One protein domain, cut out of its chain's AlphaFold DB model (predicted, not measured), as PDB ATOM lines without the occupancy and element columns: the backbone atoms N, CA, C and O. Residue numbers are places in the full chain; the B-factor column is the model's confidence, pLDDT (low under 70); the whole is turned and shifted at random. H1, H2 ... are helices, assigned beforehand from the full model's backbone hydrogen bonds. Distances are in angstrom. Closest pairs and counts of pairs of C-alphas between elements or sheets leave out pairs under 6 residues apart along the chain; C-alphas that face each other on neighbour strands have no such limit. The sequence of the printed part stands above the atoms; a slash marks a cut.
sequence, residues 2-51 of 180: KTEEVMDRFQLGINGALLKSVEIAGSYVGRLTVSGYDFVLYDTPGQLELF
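AT A GLANCE: This is residues 2 to 51 of the 180 residues of an uncharacterized protein of Geoglobus acetivorans (UniProt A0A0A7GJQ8). A perpendicular pair of helices, H1 and H2, stands at one end of a long, open loop of chain. From H2 the chain goes on through H3, turns round at residues 35 to 41, which stick out, and folds back so that the short H4 comes near H2 on the side away from H1. The printed part has 50 residues with four named helices, in the order H1, H2, H3, H4, and no named strand; the class is all helix. It is loose, with a radius of gyration of the C-alphas of 13.1 A and spans of 42 by 20 by 13 A.

IN THESE COORDINATES: Find C-alpha 3 at (172.944, 64.015, 152.097); from there H1, residues 3 to 10, runs 10.4 A. H2, residues 14 to 26, begins at C-alpha 14 at (178.261, 58.692, 150.145) and runs 18.4 A. Next come H3, residues 29 to 32, and H4, residues 48 to 51, which ends at C-alpha 51 at (169.564, 62.352, 137.019).

HOW THE PARTS SIT: Look first at Met 7 and Ala 17, the closest C-alphas of H1 and H2, 5.1 A apart. These helices touch, about perpendicular at 88 degrees. With residues 18 to 22 alone, H2 only just touches H4, with 3 pairs of C-alphas within 8 A; the closest are those of Leu 19 and Leu 50, 6.6 A apart. H2 and H3 meet only through their link. H1 is apart from H3 and H4, and H3 is apart from H4. Every O i to N i+4 pair is within hydrogen-bond range in H1 and H2; H3 and H4 are too short for such a pair.

THE WHOLE: The two C-alphas farthest apart, those of Gln 11 and Asp 38, are 42.0 A apart. The links from H1 to H2 and from H2 to H3 are tight; the link from H3 to H4, residues 33 to 47, is long. Residues 25 to 31, of which 29 to 31 belong to H3, stand free, and so do residues 35 to 41. The printed part has no cut; its mean pLDDT is 93.0, and no printed residue is under 70.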
ATOM      1  N   LYS A   2     169.755  67.027 154.273       91.25
ATOM      2  CA  LYS A   2     171.043  67.027 153.566       91.25
ATOM      3  C   LYS A   2     171.536  65.594 153.355       91.25
ATOM      4  O   LYS A   2     171.112  64.697 154.081       91.25
ATOM      5  N   THR A   3     172.422  65.363 152.388       92.25
ATOM      6  CA  THR A   3     172.944  64.015 152.097       92.25
ATOM      7  C   THR A   3     173.678  63.415 153.297       92.25
ATOM      8  O   THR A   3     173.541  62.222 153.542       92.25
ATOM      9  N   GLU A   4     174.368  64.223 154.103       95.81
ATOM     10  CA  GLU A   4     175.024  63.766 155.336       95.81
ATOM     11  C   GLU A   4     174.007  63.202 156.342       95.81
ATOM     12  O   GLU A   4     174.231  62.157 156.946       95.81
ATOM     13  N   GLU A   5     172.827  63.820 156.452       96.94
ATOM     14  CA  GLU A   5     171.743  63.319 157.308       96.94
ATOM     15  C   GLU A   5     171.168  61.996 156.773       96.94
ATOM     16  O   GLU A   5     170.745  61.140 157.551       96.94
ATOM     17  N   VAL A   6     171.152  61.809 155.448       96.88
ATOM     18  CA  VAL A   6     170.751  60.545 154.806       96.88
ATOM     19  C   VAL A   6     171.791  59.453 155.078       96.88
ATOM     20  O   VAL A   6     171.402  58.324 155.383       96.88
ATOM     21  N   MET A   7     173.088  59.779 155.027       97.75
ATOM     22  CA  MET A   7     174.170  58.851 155.381       97.75
ATOM     23  C   MET A   7     173.991  58.325 156.805       97.75
ATOM     24  O   MET A   7     173.929  57.110 156.999       97.75
ATOM     25  N   ASP A   8     173.819  59.224 157.776       97.44
ATOM     26  CA  ASP A   8     173.672  58.858 159.185       97.44
ATOM     27  C   ASP A   8     172.375  58.081 159.439       97.44
ATOM     28  O   ASP A   8     172.373  57.044 160.106       97.44
ATOM     29  N   ARG A   9     171.249  58.540 158.883       97.56
ATOM     30  CA  ARG A   9     169.938  57.927 159.127       97.56
ATOM     31  C   ARG A   9     169.807  56.530 158.528       97.56
ATOM     32  O   ARG A   9     169.176  55.670 159.141       97.56
ATOM     33  N   PHE A  10     170.339  56.321 157.327       96.75
ATOM     34  CA  PHE A  10     170.209  55.056 156.600       96.75
ATOM     35  C   PHE A  10     171.471  54.186 156.679       96.75
ATOM     36  O   PHE A  10     171.475  53.097 156.113       96.75
ATOM     37  N   GLN A  11     172.508  54.635 157.397       97.44
ATOM     38  CA  GLN A  11     173.793  53.939 157.547       97.44
ATOM     39  C   GLN A  11     174.437  53.621 156.188       97.44
ATOM     40  O   GLN A  11     174.873  52.501 155.919       97.44
ATOM     41  N   LEU A  12     174.465  54.624 155.304       97.62
ATOM     42  CA  LEU A  12     174.961  54.506 153.932       97.62
ATOM     43  C   LEU A  12     176.282  55.259 153.752       97.62
ATOM     44  O   LEU A  12     176.488  56.334 154.310       97.62
ATOM     45  N   GLY A  13     177.154  54.731 152.888       97.25
ATOM     46  CA  GLY A  13     178.258  55.512 152.322       97.25
ATOM     47  C   GLY A  13     177.753  56.591 151.353       97.25
ATOM     48  O   GLY A  13     176.589  56.579 150.954       97.25
ATOM     49  N   ILE A  14     178.640  57.497 150.923       95.00
ATOM     50  CA  ILE A  14     178.261  58.692 150.145       95.00
ATOM     51  C   ILE A  14     177.459  58.374 148.872       95.00
ATOM     52  O   ILE A  14     176.417  58.979 148.650       95.00
ATOM     53  N   ASN A  15     177.861  57.368 148.087       93.81
ATOM     54  CA  ASN A  15     177.143  56.997 146.860       93.81
ATOM     55  C   ASN A  15     175.734  56.459 147.157       93.81
ATOM     56  O   ASN A  15     174.773  56.824 146.486       93.81
ATOM     57  N   GLY A  16     175.601  55.618 148.190       94.94
ATOM     58  CA  GLY A  16     174.303  55.087 148.608       94.94
ATOM     59  C   GLY A  16     173.389  56.191 149.136       94.94
ATOM     60  O   GLY A  16     172.203  56.218 148.822       94.94
ATOM     61  N   ALA A  17     173.945  57.141 149.886       96.31
ATOM     62  CA  ALA A  17     173.192  58.278 150.383       96.31
ATOM     63  C   ALA A  17     172.776  59.250 149.276       96.31
ATOM     64  O   ALA A  17     171.682  59.796 149.359       96.31
ATOM     65  N   LEU A  18     173.587  59.449 148.233       95.19
ATOM     66  CA  LEU A  18     173.210  60.247 147.063       95.19
ATOM     67  C   LEU A  18     172.038  59.612 146.307       95.19
ATOM     68  O   LEU A  18     171.032  60.283 146.087       95.19
ATOM     69  N   LEU A  19     172.113  58.306 146.020       93.56
ATOM     70  CA  LEU A  19     170.999  57.557 145.424       93.56
ATOM     71  C   LEU A  19     169.738  57.656 146.288       93.56
ATOM     72  O   LEU A  19     168.668  58.008 145.795       93.56
ATOM     73  N   LYS A  20     169.872  57.437 147.602       95.06
ATOM     74  CA  LYS A  20     168.741  57.534 148.531       95.06
ATOM     75  C   LYS A  20     168.184  58.955 148.635       95.06
ATOM     76  O   LYS A  20     166.982  59.126 148.809       95.06
ATOM     77  N   SER A  21     169.032  59.977 148.522       94.50
ATOM     78  CA  SER A  21     168.610  61.384 148.527       94.50
ATOM     79  C   SER A  21     167.724  61.692 147.322       94.50
ATOM     80  O   SER A  21     166.693  62.339 147.479       94.50
ATOM     81  N   VAL A  22     168.100  61.193 146.142       93.75
ATOM     82  CA  VAL A  22     167.329  61.362 144.905       93.75
ATOM     83  C   VAL A  22     166.025  60.560 144.943       93.75
ATOM     84  O   VAL A  22     164.978  61.101 144.604       93.75
ATOM     85  N   GLU A  23     166.041  59.336 145.478       92.31
ATOM     86  CA  GLU A  23     164.819  58.548 145.717       92.31
ATOM     87  C   GLU A  23     163.831  59.293 146.637       92.31
ATOM     88  O   GLU A  23     162.637  59.391 146.350       92.31
ATOM     89  N   ILE A  24     164.327  59.882 147.733       93.31
ATOM     90  CA  ILE A  24     163.505  60.702 148.635       93.31
ATOM     91  C   ILE A  24     162.975  61.938 147.899       93.31
ATOM     92  O   ILE A  24     161.805  62.281 148.074       93.31
ATOM     93  N   ALA A  25     163.800  62.601 147.078       91.06
ATOM     94  CA  ALA A  25     163.385  63.748 146.271       91.06
ATOM     95  C   ALA A  25     162.279  63.383 145.262       91.06
ATOM     96  O   ALA A  25     161.365  64.186 145.070       91.06
ATOM     97  N   GLY A  26     162.294  62.155 144.725       90.81
ATOM     98  CA  GLY A  26     161.237  61.552 143.895       90.81
ATOM     99  C   GLY A  26     159.835  61.731 144.470       90.81
ATOM    100  O   GLY A  26     158.909  62.168 143.790       90.81
ATOM    101  N   SER A  27     159.690  61.531 145.782       90.69
ATOM    102  CA  SER A  27     158.400  61.686 146.475       90.69
ATOM    103  C   SER A  27     157.871  63.130 146.507       90.69
ATOM    104  O   SER A  27     156.722  63.359 146.884       90.69
ATOM    105  N   TYR A  28     158.695  64.114 146.139       91.12
ATOM    106  CA  TYR A  28     158.362  65.538 146.149       91.12
ATOM    107  C   TYR A  28     158.356  66.174 144.759       91.12
ATOM    108  O   TYR A  28     158.131  67.379 144.681       91.12
ATOM    109  N   VAL A  29     158.550  65.412 143.675       90.00
ATOM    110  CA  VAL A  29     158.667  65.956 142.309       90.00
ATOM    111  C   VAL A  29     157.494  66.869 141.944       90.00
ATOM    112  O   VAL A  29     157.707  67.971 141.452       90.00
ATOM    113  N   GLY A  30     156.257  66.496 142.291       88.19
ATOM    114  CA  GLY A  30     155.080  67.338 142.025       88.19
ATOM    115  C   GLY A  30     155.049  68.682 142.773       88.19
ATOM    116  O   GLY A  30     154.210  69.519 142.477       88.19
ATOM    117  N   ARG A  31     155.930  68.894 143.759       89.88
ATOM    118  CA  ARG A  31     156.134  70.190 144.436       89.88
ATOM    119  C   ARG A  31     157.326  70.967 143.879       89.88
ATOM    120  O   ARG A  31     157.515  72.113 144.279       89.88
ATOM    121  N   LEU A  32     158.160  70.326 143.060       88.38
ATOM    122  CA  LEU A  32     159.307  70.952 142.408       88.38
ATOM    123  C   LEU A  32     158.892  71.640 141.110       88.38
ATOM    124  O   LEU A  32     159.522  72.623 140.739       88.38
ATOM    125  N   THR A  33     157.835  71.162 140.454       89.25
ATOM    126  CA  THR A  33     157.306  71.798 139.250       89.25
ATOM    127  C   THR A  33     156.616  73.115 139.601       89.25
ATOM    128  O   THR A  33     155.787  73.195 140.510       89.25
ATOM    129  N   VAL A  34     156.999  74.179 138.898       89.44
ATOM    130  CA  VAL A  34     156.445  75.527 139.075       89.44
ATOM    131  C   VAL A  34     155.967  76.073 137.734       89.44
ATOM    132  O   VAL A  34     156.549  75.771 136.695       89.44
ATOM    133  N   SER A  35     154.918  76.891 137.760       87.44
ATOM    134  CA  SER A  35     154.311  77.509 136.577       87.44
ATOM    135  C   SER A  35     154.055  79.004 136.803       87.44
ATOM    136  O   SER A  35     154.168  79.505 137.924       87.44
ATOM    137  N   GLY A  36     153.746  79.736 135.726       87.75
ATOM    138  CA  GLY A  36     153.452  81.176 135.781       87.75
ATOM    139  C   GLY A  36     154.675  82.101 135.712       87.75
ATOM    140  O   GLY A  36     154.560  83.273 136.060       87.75
ATOM    141  N   TYR A  37     155.821  81.589 135.264       90.62
ATOM    142  CA  TYR A  37     157.040  82.361 135.009       90.62
ATOM    143  C   TYR A  37     157.409  82.283 133.529       90.62
ATOM    144  O   TYR A  37     157.138  81.268 132.890       90.62
ATOM    145  N   ASP A  38     158.074  83.318 133.012       87.88
ATOM    146  CA  ASP A  38     158.560  83.328 131.624       87.88
ATOM    147  C   ASP A  38     159.629  82.248 131.392       87.88
ATOM    148  O   ASP A  38     159.663  81.607 130.346       87.88
ATOM    149  N   PHE A  39     160.485  82.025 132.396       89.12
ATOM    150  CA  PHE A  39     161.522  80.998 132.389       89.12
ATOM    151  C   PHE A  39     161.656  80.358 133.768       89.12
ATOM    152  O   PHE A  39     161.635  81.045 134.792       89.12
ATOM    153  N   VAL A  40     161.868  79.042 133.784       93.12
ATOM    154  CA  VAL A  40     162.181  78.273 134.990       93.12
ATOM    155  C   VAL A  40     163.471  77.500 134.746       93.12
ATOM    156  O   VAL A  40     163.591  76.777 133.761       93.12
ATOM    157  N   LEU A  41     164.445  77.662 135.641       94.06
ATOM    158  CA  LEU A  41     165.716  76.945 135.590       94.06
ATOM    159  C   LEU A  41     165.728  75.863 136.666       94.06
ATOM    160  O   LEU A  41     165.635  76.167 137.856       94.06
ATOM    161  N   TYR A  42     165.871  74.612 136.237       94.44
ATOM    162  CA  TYR A  42     166.024  73.464 137.122       94.44
ATOM    163  C   TYR A  42     167.500  73.075 137.195       94.44
ATOM    164  O   TYR A  42     168.092  72.684 136.191       94.44
ATOM    165  N   ASP A  43     168.090  73.191 138.384       93.88
ATOM    166  CA  ASP A  43     169.445  72.706 138.653       93.88
ATOM    167  C   ASP A  43     169.381  71.226 139.046       93.88
ATOM    168  O   ASP A  43     168.680  70.844 139.990       93.88
ATOM    169  N   THR A  44     170.057  70.380 138.278       94.06
ATOM    170  CA  THR A  44     170.001  68.925 138.429       94.06
ATOM    171  C   THR A  44     171.060  68.440 139.429       94.06
ATOM    172  O   THR A  44     171.988  69.173 139.778       94.06
ATOM    173  N   PRO A  45     170.957  67.201 139.949       93.25
ATOM    174  CA  PRO A  45     172.025  66.620 140.754       93.25
ATOM    175  C   PRO A  45     173.391  66.717 140.056       93.25
ATOM    176  O   PRO A  45     173.521  66.408 138.876       93.25
ATOM    177  N   GLY A  46     174.440  67.078 140.805       88.25
ATOM    178  CA  GLY A  46     175.778  67.307 140.236       88.25
ATOM    179  C   GLY A  46     176.466  66.070 139.636       88.25
ATOM    180  O   GLY A  46     177.509  66.204 139.000       88.25
ATOM    181  N   GLN A  47     175.907  64.875 139.842       92.19
ATOM    182  CA  GLN A  47     176.296  63.653 139.142       92.19
ATOM    183  C   GLN A  47     175.228  63.324 138.105       92.19
ATOM    184  O   GLN A  47     174.068  63.097 138.450       92.19
ATOM    185  N   LEU A  48     175.640  63.267 136.844       92.62
ATOM    186  CA  LEU A  48     174.761  63.039 135.700       92.62
ATOM    187  C   LEU A  48     173.999  61.713 135.815       92.62
ATOM    188  O   LEU A  48     172.826  61.640 135.461       92.62
ATOM    189  N   GLU A  49     174.631  60.687 136.381       92.44
ATOM    190  CA  GLU A  49     174.038  59.364 136.540       92.44
ATOM    191  C   GLU A  49     172.843  59.364 137.495       92.44
ATOM    192  O   GLU A  49     171.891  58.613 137.294       92.44
ATOM    193  N   LEU A  50     172.871  60.227 138.513       93.50
ATOM    194  CA  LEU A  50     171.765  60.360 139.453       93.50
ATOM    195  C   LEU A  50     170.524  60.955 138.789       93.50
ATOM    196  O   LEU A  50     169.421  60.688 139.253       93.50
ATOM    197  N   PHE A  51     170.687  61.762 137.741       94.50
ATOM    198  CA  PHE A  51     169.564  62.352 137.019       94.50
ATOM    199  C   PHE A  51     169.085  61.451 135.876       94.50
ATOM    200  O   PHE A  51     167.896  61.186 135.784       94.50
TER     201      PHE A  51